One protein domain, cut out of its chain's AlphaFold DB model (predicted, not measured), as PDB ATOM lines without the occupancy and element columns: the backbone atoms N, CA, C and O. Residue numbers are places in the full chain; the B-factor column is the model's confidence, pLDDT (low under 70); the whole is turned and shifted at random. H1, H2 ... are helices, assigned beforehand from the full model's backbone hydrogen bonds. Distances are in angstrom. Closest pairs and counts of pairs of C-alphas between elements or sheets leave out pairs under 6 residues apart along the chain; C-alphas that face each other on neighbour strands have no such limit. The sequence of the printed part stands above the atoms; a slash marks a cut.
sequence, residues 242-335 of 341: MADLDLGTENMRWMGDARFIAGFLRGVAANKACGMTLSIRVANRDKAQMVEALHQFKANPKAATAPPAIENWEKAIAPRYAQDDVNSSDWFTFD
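What this domain is: This is residues 242 to 335 of the 341 residues of the protein "Sphingosine kinase" of Thanatephorus cucumeris (strain AG1-IB / isolate 7/3/14) (UniProt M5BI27). An open arch: a small cluster of H1, H2 and H3 joins through a long strand-like link to distant H4, and the path returns past H5 and H6 until residues 332 to 333 pair with residues 279 to 280 of that link. The printed part has 94 residues with six named helices, H1 to H6, no named strand, class all helix. It is extended, with a radius of gyration of the C-alphas of 20.7 A and spans of 47 by 36 by 33 A.

How they stand to each other: H1, residues 242 to 248, touches H3, residues 258 to 270, about perpendicular at 75 degrees; their closest C-alphas, Leu 245 and Gly 263, are 4.7 A apart. H2, residues 250 to 255, is close to H3 but not clearly touching; the closest C-alphas, Met 252 and Arg 259, are 5.9 A apart. H4, residues 287 to 299, is likewise close to H5, residues 301 to 304, with C-alphas 297 and 304 closest at 6.0 A. H6, residues 313 to 317, touches no helix. Every O i to N i+4 pair is within hydrogen-bond range in H1, H3, H4 and H6; H2 has 0 of 2, but 2 of 3 O i to N i+3 pairs; H5 is too short.

Where its parts are: H1 begins at C-alpha 242 (107.217, 110.840, 167.721); H6 ends at C-alpha 317 (94.550, 104.218, 145.997). H3 measures 18.5 A and H4 18.4 A.

The domain as a whole: The printed part has no cut; the H3 to H4 link is long, and pLDDT is under 70 at residues 301 to 311.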
ATOM      1  N   MET A 242     106.409 111.623 168.653       86.44
ATOM      2  CA  MET A 242     107.217 110.840 167.721       86.44
ATOM      3  C   MET A 242     107.611 111.658 166.479       86.44
ATOM      4  O   MET A 242     108.776 111.663 166.092       86.44
ATOM      5  N   ALA A 243     106.676 112.425 165.909       87.88
ATOM      6  CA  ALA A 243     106.957 113.291 164.763       87.88
ATOM      7  C   ALA A 243     107.913 114.444 165.129       87.88
ATOM      8  O   ALA A 243     108.838 114.756 164.378       87.88
ATOM      9  N   ASP A 244     107.725 115.047 166.305       86.81
ATOM     10  CA  ASP A 244     108.599 116.103 166.826       86.81
ATOM     11  C   ASP A 244     110.016 115.602 167.112       86.81
ATOM     12  O   ASP A 244     110.989 116.324 166.900       86.81
ATOM     13  N   LEU A 245     110.147 114.370 167.592       88.81
ATOM     14  CA  LEU A 245     111.422 113.701 167.804       88.81
ATOM     15  C   LEU A 245     112.118 113.432 166.471       88.81
ATOM     16  O   LEU A 245     113.314 113.707 166.352       88.81
ATOM     17  N   ASP A 246     111.393 112.949 165.464       84.94
ATOM     18  CA  ASP A 246     111.971 112.657 164.152       84.94
ATOM     19  C   ASP A 246     112.502 113.930 163.487       84.94
ATOM     20  O   ASP A 246     113.674 113.974 163.103       84.94
ATOM     21  N   LEU A 247     111.685 114.991 163.443       86.38
ATOM     22  CA  LEU A 247     112.033 116.285 162.844       86.38
ATOM     23  C   LEU A 247     113.024 117.086 163.698       86.38
ATOM     24  O   LEU A 247     113.995 117.651 163.194       86.38
ATOM     25  N   GLY A 248     112.796 117.143 165.006       86.88
ATOM     26  CA  GLY A 248     113.555 117.968 165.946       86.88
ATOM     27  C   GLY A 248     114.958 117.445 166.248       86.88
ATOM     28  O   GLY A 248     115.747 118.154 166.874       86.88
ATOM     29  N   THR A 249     115.283 116.224 165.813       89.88
ATOM     30  CA  THR A 249     116.608 115.609 165.987       89.88
ATOM     31  C   THR A 249     117.411 115.526 164.684       89.88
ATOM     32  O   THR A 249     118.508 114.965 164.668       89.88
ATOM     33  N   GLU A 250     116.916 116.116 163.593       86.44
ATOM     34  CA  GLU A 250     117.573 116.133 162.277       86.44
ATOM     35  C   GLU A 250     118.969 116.778 162.309       86.44
ATOM     36  O   GLU A 250     119.937 116.255 161.753       86.44
ATOM     37  N   ASN A 251     119.127 117.865 163.066       88.31
ATOM     38  CA  ASN A 251     120.424 118.509 163.301       88.31
ATOM     39  C   ASN A 251     121.393 117.653 164.149       88.31
ATOM     40  O   ASN A 251     122.579 117.970 164.236       88.31
ATOM     41  N   MET A 252     120.912 116.565 164.760       89.19
ATOM     42  CA  MET A 252     121.684 115.627 165.584       89.19
ATOM     43  C   MET A 252     121.976 114.300 164.868       89.19
ATOM     44  O   MET A 252     122.390 113.334 165.508       89.19
ATOM     45  N   ARG A 253     121.833 114.231 163.534       84.00
ATOM     46  CA  ARG A 253     122.154 113.027 162.732       84.00
ATOM     47  C   ARG A 253     123.559 112.460 162.969       84.00
ATOM     48  O   ARG A 253     123.775 111.266 162.770       84.00
ATOM     49  N   TRP A 254     124.505 113.287 163.415       85.44
ATOM     50  CA  TRP A 254     125.860 112.858 163.773       85.44
ATOM     51  C   TRP A 254     125.895 111.857 164.946       85.44
ATOM     52  O   TRP A 254     126.841 111.080 165.039       85.44
ATOM     53  N   MET A 255     124.864 111.826 165.800       86.06
ATOM     54  CA  MET A 255     124.745 110.903 166.940       86.06
ATOM     55  C   MET A 255     124.219 109.510 166.556       86.06
ATOM     56  O   MET A 255     124.167 108.622 167.409       86.06
ATOM     57  N   GLY A 256     123.795 109.304 165.305       84.94
ATOM     58  CA  GLY A 256     123.102 108.078 164.903       84.94
ATOM     59  C   GLY A 256     121.809 107.867 165.700       84.94
ATOM     60  O   GLY A 256     121.116 108.830 166.026       84.94
ATOM     61  N   ASP A 257     121.499 106.615 166.040       85.94
ATOM     62  CA  ASP A 257     120.226 106.226 166.671       85.94
ATOM     63  C   ASP A 257     120.017 106.834 168.070       85.94
ATOM     64  O   ASP A 257     118.884 107.026 168.509       85.94
ATOM     65  N   ALA A 258     121.095 107.227 168.759       89.88
ATOM     66  CA  ALA A 258     121.005 107.888 170.062       89.88
ATOM     67  C   ALA A 258     120.244 109.229 170.005       89.88
ATOM     68  O   ALA A 258     119.708 109.674 171.024       89.88
ATOM     69  N   ARG A 259     120.146 109.855 168.819       91.06
ATOM     70  CA  ARG A 259     119.376 111.092 168.611       91.06
ATOM     71  C   ARG A 259     117.908 110.930 168.999       91.06
ATOM     72  O   ARG A 259     117.322 111.860 169.543       91.06
ATOM     73  N   PHE A 260     117.339 109.748 168.767       90.31
ATOM     74  CA  PHE A 260     115.939 109.466 169.055       90.31
ATOM     75  C   PHE A 260     115.694 109.413 170.563       90.31
ATOM     76  O   PHE A 260     114.759 110.032 171.056       90.31
ATOM     77  N   ILE A 261     116.594 108.786 171.326       91.94
ATOM     78  CA  ILE A 261     116.510 108.764 172.796       91.94
ATOM     79  C   ILE A 261     116.603 110.190 173.359       91.94
ATOM     80  O   ILE A 261     115.809 110.571 174.218       91.94
ATOM     81  N   ALA A 262     117.535 111.003 172.855       90.31
ATOM     82  CA  ALA A 262     117.671 112.396 173.277       90.31
ATOM     83  C   ALA A 262     116.424 113.233 172.933       90.31
ATOM     84  O   ALA A 262     115.937 113.990 173.777       90.31
ATOM     85  N   GLY A 263     115.885 113.069 171.720       91.06
ATOM     86  CA  GLY A 263     114.633 113.696 171.292       91.06
ATOM     87  C   GLY A 263     113.456 113.304 172.179       91.06
ATOM     88  O   GLY A 263     112.697 114.175 172.600       91.06
ATOM     89  N   PHE A 264     113.363 112.025 172.543       91.56
ATOM     90  CA  PHE A 264     112.315 111.499 173.413       91.56
ATOM     91  C   PHE A 264     112.386 112.121 174.805       91.56
ATOM     92  O   PHE A 264     111.409 112.704 175.264       91.56
ATOM     93  N   LEU A 265     113.554 112.078 175.454       92.00
ATOM     94  CA  LEU A 265     113.743 112.663 176.786       92.00
ATOM     95  C   LEU A 265     113.429 114.164 176.797       92.00
ATOM     96  O   LEU A 265     112.760 114.649 177.709       92.00
ATOM     97  N   ARG A 266     113.869 114.894 175.765       89.62
ATOM     98  CA  ARG A 266     113.564 116.321 175.608       89.62
ATOM     99  C   ARG A 266     112.065 116.562 175.438       89.62
ATOM    100  O   ARG A 266     111.531 117.482 176.053       89.62
ATOM    101  N   GLY A 267     111.402 115.774 174.601       89.00
ATOM    102  CA  GLY A 267     109.979 115.932 174.327       89.00
ATOM    103  C   GLY A 267     109.101 115.563 175.523       89.00
ATOM    104  O   GLY A 267     108.173 116.307 175.827       89.00
ATOM    105  N   VAL A 268     109.455 114.516 176.277       89.19
ATOM    106  CA  VAL A 268     108.800 114.166 177.552       89.19
ATOM    107  C   VAL A 268     108.985 115.272 178.588       89.19
ATOM    108  O   VAL A 268     108.025 115.648 179.252       89.19
ATOM    109  N   ALA A 269     110.192 115.837 178.712       89.31
ATOM    110  CA  ALA A 269     110.440 116.942 179.637       89.31
ATOM    111  C   ALA A 269     109.656 118.213 179.261       89.31
ATOM    112  O   ALA A 269     109.198 118.936 180.142       89.31
ATOM    113  N   ALA A 270     109.492 118.486 177.962       87.31
ATOM    114  CA  ALA A 270     108.703 119.614 177.475       87.31
ATOM    115  C   ALA A 270     107.186 119.377 177.585       87.31
ATOM    116  O   ALA A 270     106.440 120.339 177.754       87.31
ATOM    117  N   ASN A 271     106.741 118.120 177.463       84.62
ATOM    118  CA  ASN A 271     105.351 117.660 177.557       84.62
ATOM    119  C   ASN A 271     104.343 118.570 176.826       84.62
ATOM    120  O   ASN A 271     103.308 118.968 177.369       84.62
ATOM    121  N   LYS A 272     104.682 118.974 175.598       83.19
ATOM    122  CA  LYS A 272     103.881 119.916 174.812       83.19
ATOM    123  C   LYS A 272     102.537 119.281 174.455       83.19
ATOM    124  O   LYS A 272     102.508 118.198 173.899       83.19
ATOM    125  N   ALA A 273     101.419 119.958 174.702       76.94
ATOM    126  CA  ALA A 273     100.117 119.443 174.283       76.94
ATOM    127  C   ALA A 273      99.946 119.503 172.750       76.94
ATOM    128  O   ALA A 273     100.298 120.502 172.118       76.94
ATOM    129  N   CYS A 274      99.345 118.464 172.164       76.88
ATOM    130  CA  CYS A 274      98.875 118.463 170.778       76.88
ATOM    131  C   CYS A 274      97.356 118.323 170.775       76.88
ATOM    132  O   CYS A 274      96.820 117.242 171.003       76.88
ATOM    133  N   GLY A 275      96.658 119.437 170.559       78.06
ATOM    134  CA  GLY A 275      95.214 119.407 170.370       78.06
ATOM    135  C   GLY A 275      94.897 118.743 169.036       78.06
ATOM    136  O   GLY A 275      95.151 119.332 167.989       78.06
ATOM    137  N   MET A 276      94.355 117.531 169.074       82.50
ATOM    138  CA  MET A 276      93.829 116.852 167.895       82.50
ATOM    139  C   MET A 276      92.519 116.146 168.232       82.50
ATOM    140  O   MET A 276      92.316 115.691 169.360       82.50
ATOM    141  N   THR A 277      91.670 116.015 167.224       85.06
ATOM    142  CA  THR A 277      90.490 115.155 167.256       85.06
ATOM    143  C   THR A 277      90.787 113.931 166.403       85.06
ATOM    144  O   THR A 277      91.138 114.063 165.233       85.06
ATOM    145  N   LEU A 278      90.669 112.742 166.995       85.94
ATOM    146  CA  LEU A 278      90.843 111.476 166.290       85.94
ATOM    147  C   LEU A 278      89.478 110.824 166.096       85.94
ATOM    148  O   LEU A 278      88.805 110.519 167.078       85.94
ATOM    149  N   SER A 279      89.106 110.571 164.845       87.50
ATOM    150  CA  SER A 279      87.894 109.834 164.487       87.50
ATOM    151  C   SER A 279      88.270 108.574 163.716       87.50
ATOM    152  O   SER A 279      89.047 108.628 162.765       87.50
ATOM    153  N   ILE A 280      87.737 107.425 164.133       87.38
ATOM    154  CA  ILE A 280      88.033 106.119 163.536       87.38
ATOM    155  C   ILE A 280      86.733 105.415 163.162       87.38
ATOM    156  O   ILE A 280      85.863 105.181 164.005       87.38
ATOM    157  N   ARG A 281      86.641 104.990 161.903       86.31
ATOM    158  CA  ARG A 281      85.625 104.050 161.433       86.31
ATOM    159  C   ARG A 281      86.175 102.631 161.516       86.31
ATOM    160  O   ARG A 281      87.059 102.244 160.756       86.31
ATOM    161  N   VAL A 282      85.683 101.859 162.479       78.75
ATOM    162  CA  VAL A 282      86.151 100.486 162.718       78.75
ATOM    163  C   VAL A 282      85.374  99.525 161.822       78.75
ATOM    164  O   VAL A 282      84.149  99.518 161.865       78.75
ATOM    165  N   ALA A 283      86.077  98.690 161.049       78.38
ATOM    166  CA  ALA A 283      85.452  97.733 160.130       78.38
ATOM    167  C   ALA A 283      84.543  96.714 160.842       78.38
ATOM    168  O   ALA A 283      83.503  96.338 160.313       78.38
ATOM    169  N   ASN A 284      84.929  96.270 162.042       76.31
ATOM    170  CA  ASN A 284      84.109  95.413 162.886       76.31
ATOM    171  C   ASN A 284      84.427  95.668 164.367       76.31
ATOM    172  O   ASN A 284      85.598  95.741 164.740       76.31
ATOM    173  N   ARG A 285      83.400  95.811 165.207       74.56
ATOM    174  CA  ARG A 285      83.545  95.977 166.666       74.56
ATOM    175  C   ARG A 285      83.165  94.722 167.455       74.56
ATOM    176  O   ARG A 285      83.392  94.670 168.663       74.56
ATOM    177  N   ASP A 286      82.600  93.719 166.790       85.75
ATOM    178  CA  ASP A 286      82.188  92.465 167.403       85.75
ATOM    179  C   ASP A 286      83.388  91.515 167.530       85.75
ATOM    180  O   ASP A 286      83.888  90.949 166.554       85.75
ATOM    181  N   LYS A 287      83.847  91.321 168.770       86.44
ATOM    182  CA  LYS A 287      84.969  90.428 169.085       86.44
ATOM    183  C   LYS A 287      84.726  88.987 168.636       86.44
ATOM    184  O   LYS A 287      85.689  88.331 168.245       86.44
ATOM    185  N   ALA A 288      83.492  88.484 168.689       89.19
ATOM    186  CA  ALA A 288      83.192  87.116 168.275       89.19
ATOM    187  C   ALA A 288      83.385  86.958 166.762       89.19
ATOM    188  O   ALA A 288      84.036  86.014 166.320       89.19
ATOM    189  N   GLN A 289      82.924  87.937 165.980       86.81
ATOM    190  CA  GLN A 289      83.135  87.954 164.530       86.81
ATOM    191  C   GLN A 289      84.618  88.097 164.160       86.81
ATOM    192  O   GLN A 289      85.083  87.447 163.226       86.81
ATOM    193  N   MET A 290      85.388  88.896 164.909       85.19
ATOM    194  CA  MET A 290      86.841  89.003 164.706       85.19
ATOM    195  C   MET A 290      87.567  87.673 164.964       85.19
ATOM    196  O   MET A 290      88.480  87.314 164.219       85.19
ATOM    197  N   VAL A 291      87.170  86.933 166.006       89.12
ATOM    198  CA  VAL A 291      87.734  85.608 166.324       89.12
ATOM    199  C   VAL A 291      87.369  84.588 165.248       89.12
ATOM    200  O   VAL A 291      88.238  83.836 164.808       89.12
ATOM    201  N   GLU A 292      86.124  84.596 164.777       88.12
ATOM    202  CA  GLU A 292      85.676  83.718 163.695       88.12
ATOM    203  C   GLU A 292      86.450  83.985 162.394       88.12
ATOM    204  O   GLU A 292      86.995  83.057 161.795       88.12
ATOM    205  N   ALA A 293      86.623  85.254 162.009       83.88
ATOM    206  CA  ALA A 293      87.435  85.629 160.849       83.88
ATOM    207  C   ALA A 293      88.898  85.156 160.980       83.88
ATOM    208  O   ALA A 293      89.487  84.660 160.017       83.88
ATOM    209  N   LEU A 294      89.485  85.244 162.180       85.19
ATOM    210  CA  LEU A 294      90.827  84.721 162.451       85.19
ATOM    211  C   LEU A 294      90.892  83.192 162.324       85.19
ATOM    212  O   LEU A 294      91.879  82.659 161.808       85.19
ATOM    213  N   HIS A 295      89.877  82.469 162.802       89.69
ATOM    214  CA  HIS A 295      89.806  81.013 162.663       89.69
ATOM    215  C   HIS A 295      89.701  80.595 161.194       89.69
ATOM    216  O   HIS A 295      90.447  79.713 160.762       89.69
ATOM    217  N   GLN A 296      88.868  81.281 160.413       85.25
ATOM    218  CA  GLN A 296      88.745  81.060 158.970       85.25
ATOM    219  C   GLN A 296      90.066  81.333 158.237       85.25
ATOM    220  O   GLN A 296      90.504  80.510 157.430       85.25
ATOM    221  N   PHE A 297      90.758  82.424 158.581       80.94
ATOM    222  CA  PHE A 297      92.088  82.738 158.048       80.94
ATOM    223  C   PHE A 297      93.103  81.619 158.327       80.94
ATOM    224  O   PHE A 297      93.832  81.191 157.433       80.94
ATOM    225  N   LYS A 298      93.139  81.105 159.565       85.12
ATOM    226  CA  LYS A 298      94.051  80.017 159.954       85.12
ATOM    227  C   LYS A 298      93.722  78.691 159.263       85.12
ATOM    228  O   LYS A 298      94.644  77.935 158.967       85.12
ATOM    229  N   ALA A 299      92.443  78.414 159.010       86.38
ATOM    230  CA  ALA A 299      91.999  77.207 158.317       86.38
ATOM    231  C   ALA A 299      92.353  77.211 156.819       86.38
ATOM    232  O   ALA A 299      92.640  76.150 156.267       86.38
ATOM    233  N   ASN A 300      92.381  78.379 156.161       80.81
ATOM    234  CA  ASN A 300      92.765  78.483 154.751       80.81
ATOM    235  C   ASN A 300      93.627  79.727 154.442       80.81
ATOM    236  O   ASN A 300      93.144  80.692 153.841       80.81
ATOM    237  N   PRO A 301      94.933  79.694 154.770       68.31
ATOM    238  CA  PRO A 301      95.815  80.850 154.605       68.31
ATOM    239  C   PRO A 301      95.966  81.294 153.145       68.31
ATOM    240  O   PRO A 301      96.038  82.484 152.864       68.31
ATOM    241  N   LYS A 302      95.981  80.344 152.196       62.03
ATOM    242  CA  LYS A 302      96.225  80.622 150.770       62.03
ATOM    243  C   LYS A 302      95.097  81.416 150.112       62.03
ATOM    244  O   LYS A 302      95.379  82.272 149.280       62.03
ATOM    245  N   ALA A 303      93.844  81.139 150.475       58.69
ATOM    246  CA  ALA A 303      92.697  81.889 149.965       58.69
ATOM    247  C   ALA A 303      92.634  83.310 150.547       58.69
ATOM    248  O   ALA A 303      92.182  84.226 149.869       58.69
ATOM    249  N   ALA A 304      93.125  83.504 151.775       55.50
ATOM    250  CA  ALA A 304      93.082  84.792 152.456       55.50
ATOM    251  C   ALA A 304      94.223  85.757 152.072       55.50
ATOM    252  O   ALA A 304      94.103  86.956 152.295       55.50
ATOM    253  N   THR A 305      95.323  85.255 151.499       55.09
ATOM    254  CA  THR A 305      96.481  86.069 151.073       55.09
ATOM    255  C   THR A 305      96.416  86.573 149.630       55.09
ATOM    256  O   THR A 305      97.310  87.304 149.207       55.09
ATOM    257  N   ALA A 306      95.417  86.165 148.842       56.38
ATOM    258  CA  ALA A 306      95.251  86.688 147.490       56.38
ATOM    259  C   ALA A 306      94.707  88.129 147.575       56.38
ATOM    260  O   ALA A 306      93.612  88.313 148.110       56.38
ATOM    261  N   PRO A 307      95.437  89.153 147.088       59.19
ATOM    262  CA  PRO A 307      94.910  90.509 147.083       59.19
ATOM    263  C   PRO A 307      93.618  90.548 146.251       59.19
ATOM    264  O   PRO A 307      93.555  89.898 145.201       59.19
ATOM    265  N   PRO A 308      92.577  91.273 146.701       61.97
ATOM    266  CA  PRO A 308      91.344  91.400 145.938       61.97
ATOM    267  C   PRO A 308      91.646  91.986 144.557       61.97
ATOM    268  O   PRO A 308      92.535  92.829 144.411       61.97
ATOM    269  N   ALA A 309      90.908  91.541 143.539       64.75
ATOM    270  CA  ALA A 309      91.048  92.092 142.199       64.75
ATOM    271  C   ALA A 309      90.760  93.600 142.248       64.75
ATOM    272  O   ALA A 309      89.675  94.025 142.648       64.75
ATOM    273  N   ILE A 310      91.744  94.419 141.875       68.12
ATOM    274  CA  ILE A 310      91.567  95.868 141.821       68.12
ATOM    275  C   ILE A 310      90.900  96.205 140.488       68.12
ATOM    276  O   ILE A 310      91.571  96.401 139.480       68.12
ATOM    277  N   GLU A 311      89.567  96.245 140.479       69.88
ATOM    278  CA  GLU A 311      88.783  96.606 139.285       69.88
ATOM    279  C   GLU A 311      88.915  98.094 138.933       69.88
ATOM    280  O   GLU A 311      88.936  98.464 137.762       69.88
ATOM    281  N   ASN A 312      89.029  98.955 139.950       81.44
ATOM    282  CA  ASN A 312      89.230 100.391 139.785       81.44
ATOM    283  C   ASN A 312      90.413 100.850 140.641       81.44
ATOM    284  O   ASN A 312      90.303 100.994 141.862       81.44
ATOM    285  N   TRP A 313      91.545 101.081 139.977       79.31
ATOM    286  CA  TRP A 313      92.782 101.500 140.626       79.31
ATOM    287  C   TRP A 313      92.652 102.844 141.336       79.31
ATOM    288  O   TRP A 313      93.038 102.951 142.495       79.31
ATOM    289  N   GLU A 314      92.057 103.845 140.685       77.56
ATOM    290  CA  GLU A 314      91.899 105.187 141.254       77.56
ATOM    291  C   GLU A 314      91.133 105.149 142.579       77.56
ATOM    292  O   GLU A 314      91.545 105.778 143.551       77.56
ATOM    293  N   LYS A 315      90.069 104.341 142.658       77.81
ATOM    294  CA  LYS A 315      89.334 104.111 143.911       77.81
ATOM    295  C   LYS A 315      90.146 103.332 144.944       77.81
ATOM    296  O   LYS A 315      89.980 103.573 146.134       77.81
ATOM    297  N   ALA A 316      90.996 102.399 144.517       77.12
ATOM    298  CA  ALA A 316      91.794 101.579 145.426       77.12
ATOM    299  C   ALA A 316      92.904 102.373 146.127       77.12
ATOM    300  O   ALA A 316      93.179 102.116 147.300       77.12
ATOM    301  N   ILE A 317      93.513 103.340 145.433       79.94
ATOM    302  CA  ILE A 317      94.550 104.218 145.997       79.94
ATOM    303  C   ILE A 317      94.019 105.544 146.536       79.94
ATOM    304  O   ILE A 317      94.789 106.312 147.109       79.94
ATOM    305  N   ALA A 318      92.738 105.855 146.339       80.88
ATOM    306  CA  ALA A 318      92.111 106.990 146.994       80.88
ATOM    307  C   ALA A 318      91.863 106.667 148.479       80.88
ATOM    308  O   ALA A 318      91.517 105.533 148.827       80.88
ATOM    309  N   PRO A 319      91.993 107.649 149.386       81.38
ATOM    310  CA  PRO A 319      91.561 107.465 150.758       81.38
ATOM    311  C   PRO A 319      90.056 107.204 150.759       81.38
ATOM    312  O   PRO A 319      89.265 108.036 150.315       81.38
ATOM    313  N   ARG A 320      89.673 106.027 151.263       74.69
ATOM    314  CA  ARG A 320      88.306 105.486 151.165       74.69
ATOM    315  C   ARG A 320      87.224 106.408 151.721       74.69
ATOM    316  O   ARG A 320      86.087 106.321 151.282       74.69
ATOM    317  N   TYR A 321      87.590 107.256 152.675       73.75
ATOM    318  CA  TYR A 321      86.672 108.057 153.478       73.75
ATOM    319  C   TYR A 321      86.913 109.562 153.338       73.75
ATOM    320  O   TYR A 321      86.516 110.337 154.199       73.75
ATOM    321  N   ALA A 322      87.599 109.993 152.274       70.56
ATOM    322  CA  ALA A 322      87.972 111.397 152.091       70.56
ATOM    323  C   ALA A 322      86.769 112.363 152.023       70.56
ATOM    324  O   ALA A 322      86.948 113.563 152.205       70.56
ATOM    325  N   GLN A 323      85.565 111.850 151.743       72.50
ATOM    326  CA  GLN A 323      84.321 112.620 151.647       72.50
ATOM    327  C   GLN A 323      83.278 112.223 152.705       72.50
ATOM    328  O   GLN A 323      82.145 112.699 152.643       72.50
ATOM    329  N   ASP A 324      83.625 111.350 153.655       79.06
ATOM    330  CA  ASP A 324      82.686 110.887 154.678       79.06
ATOM    331  C   ASP A 324      82.395 111.999 155.698       79.06
ATOM    332  O   ASP A 324      83.287 112.742 156.113       79.06
ATOM    333  N   ASP A 325      81.148 112.058 156.173       80.69
ATOM    334  CA  ASP A 325      80.816 112.831 157.367       80.69
ATOM    335  C   ASP A 325      81.282 112.072 158.616       80.69
ATOM    336  O   ASP A 325      80.670 111.086 159.049       80.69
ATOM    337  N   VAL A 326      82.378 112.556 159.199       81.75
ATOM    338  CA  VAL A 326      82.997 112.017 160.417       81.75
ATOM    339  C   VAL A 326      82.108 112.127 161.661       81.75
ATOM    340  O   VAL A 326      82.421 111.507 162.674       81.75
ATOM    341  N   ASN A 327      81.003 112.879 161.601       81.69
ATOM    342  CA  ASN A 327      80.030 112.979 162.693       81.69
ATOM    343  C   ASN A 327      78.897 111.945 162.596       81.69
ATOM    344  O   ASN A 327      78.029 111.900 163.469       81.69
ATOM    345  N   SER A 328      78.876 111.120 161.547       83.44
ATOM    346  CA  SER A 328      77.881 110.054 161.412       83.44
ATOM    347  C   SER A 328      78.103 108.926 162.432       83.44
ATOM    348  O   SER A 328      79.199 108.735 162.960       83.44
ATOM    349  N   SER A 329      77.055 108.135 162.694       80.38
ATOM    350  CA  SER A 329      77.054 107.053 163.700       80.38
ATOM    351  C   SER A 329      78.109 105.963 163.478       80.38
ATOM    352  O   SER A 329      78.425 105.203 164.394       80.38
ATOM    353  N   ASP A 330      78.646 105.871 162.264       82.31
ATOM    354  CA  ASP A 330      79.638 104.870 161.877       82.31
ATOM    355  C   ASP A 330      81.046 105.199 162.398       82.31
ATOM    356  O   ASP A 330      81.914 104.320 162.491       82.31
ATOM    357  N   TRP A 331      81.279 106.459 162.762       86.31
ATOM    358  CA  TRP A 331      82.554 106.952 163.255       86.31
ATOM    359  C   TRP A 331      82.577 106.981 164.776       86.31
ATOM    360  O   TRP A 331      81.597 107.279 165.453       86.31
ATOM    361  N   PHE A 332      83.729 106.636 165.338       85.94
ATOM    362  CA  PHE A 332      84.013 106.838 166.750       85.94
ATOM    363  C   PHE A 332      85.037 107.949 166.888       85.94
ATOM    364  O   PHE A 332      86.180 107.784 166.462       85.94
ATOM    365  N   THR A 333      84.622 109.055 167.492       85.88
ATOM    366  CA  THR A 333      85.512 110.156 167.845       85.88
ATOM    367  C   THR A 333      86.003 109.966 169.272       85.88
ATOM    368  O   THR A 333      85.234 109.650 170.175       85.88
ATOM    369  N   PHE A 334      87.310 110.108 169.474       82.50
ATOM    370  CA  PHE A 334      87.904 110.047 170.800       82.50
ATOM    371  C   PHE A 334      87.618 111.355 171.542       82.50
ATOM    372  O   PHE A 334      88.149 112.404 171.187       82.50
ATOM    373  N   ASP A 335      86.821 111.269 172.605       75.56
ATOM    374  CA  ASP A 335      86.401 112.435 173.398       75.56
ATOM    375  C   ASP A 335      87.475 112.933 174.381       75.56
ATOM    376  O   ASP A 335      87.344 113.991 174.996       75.56
TER     377      ASP A 335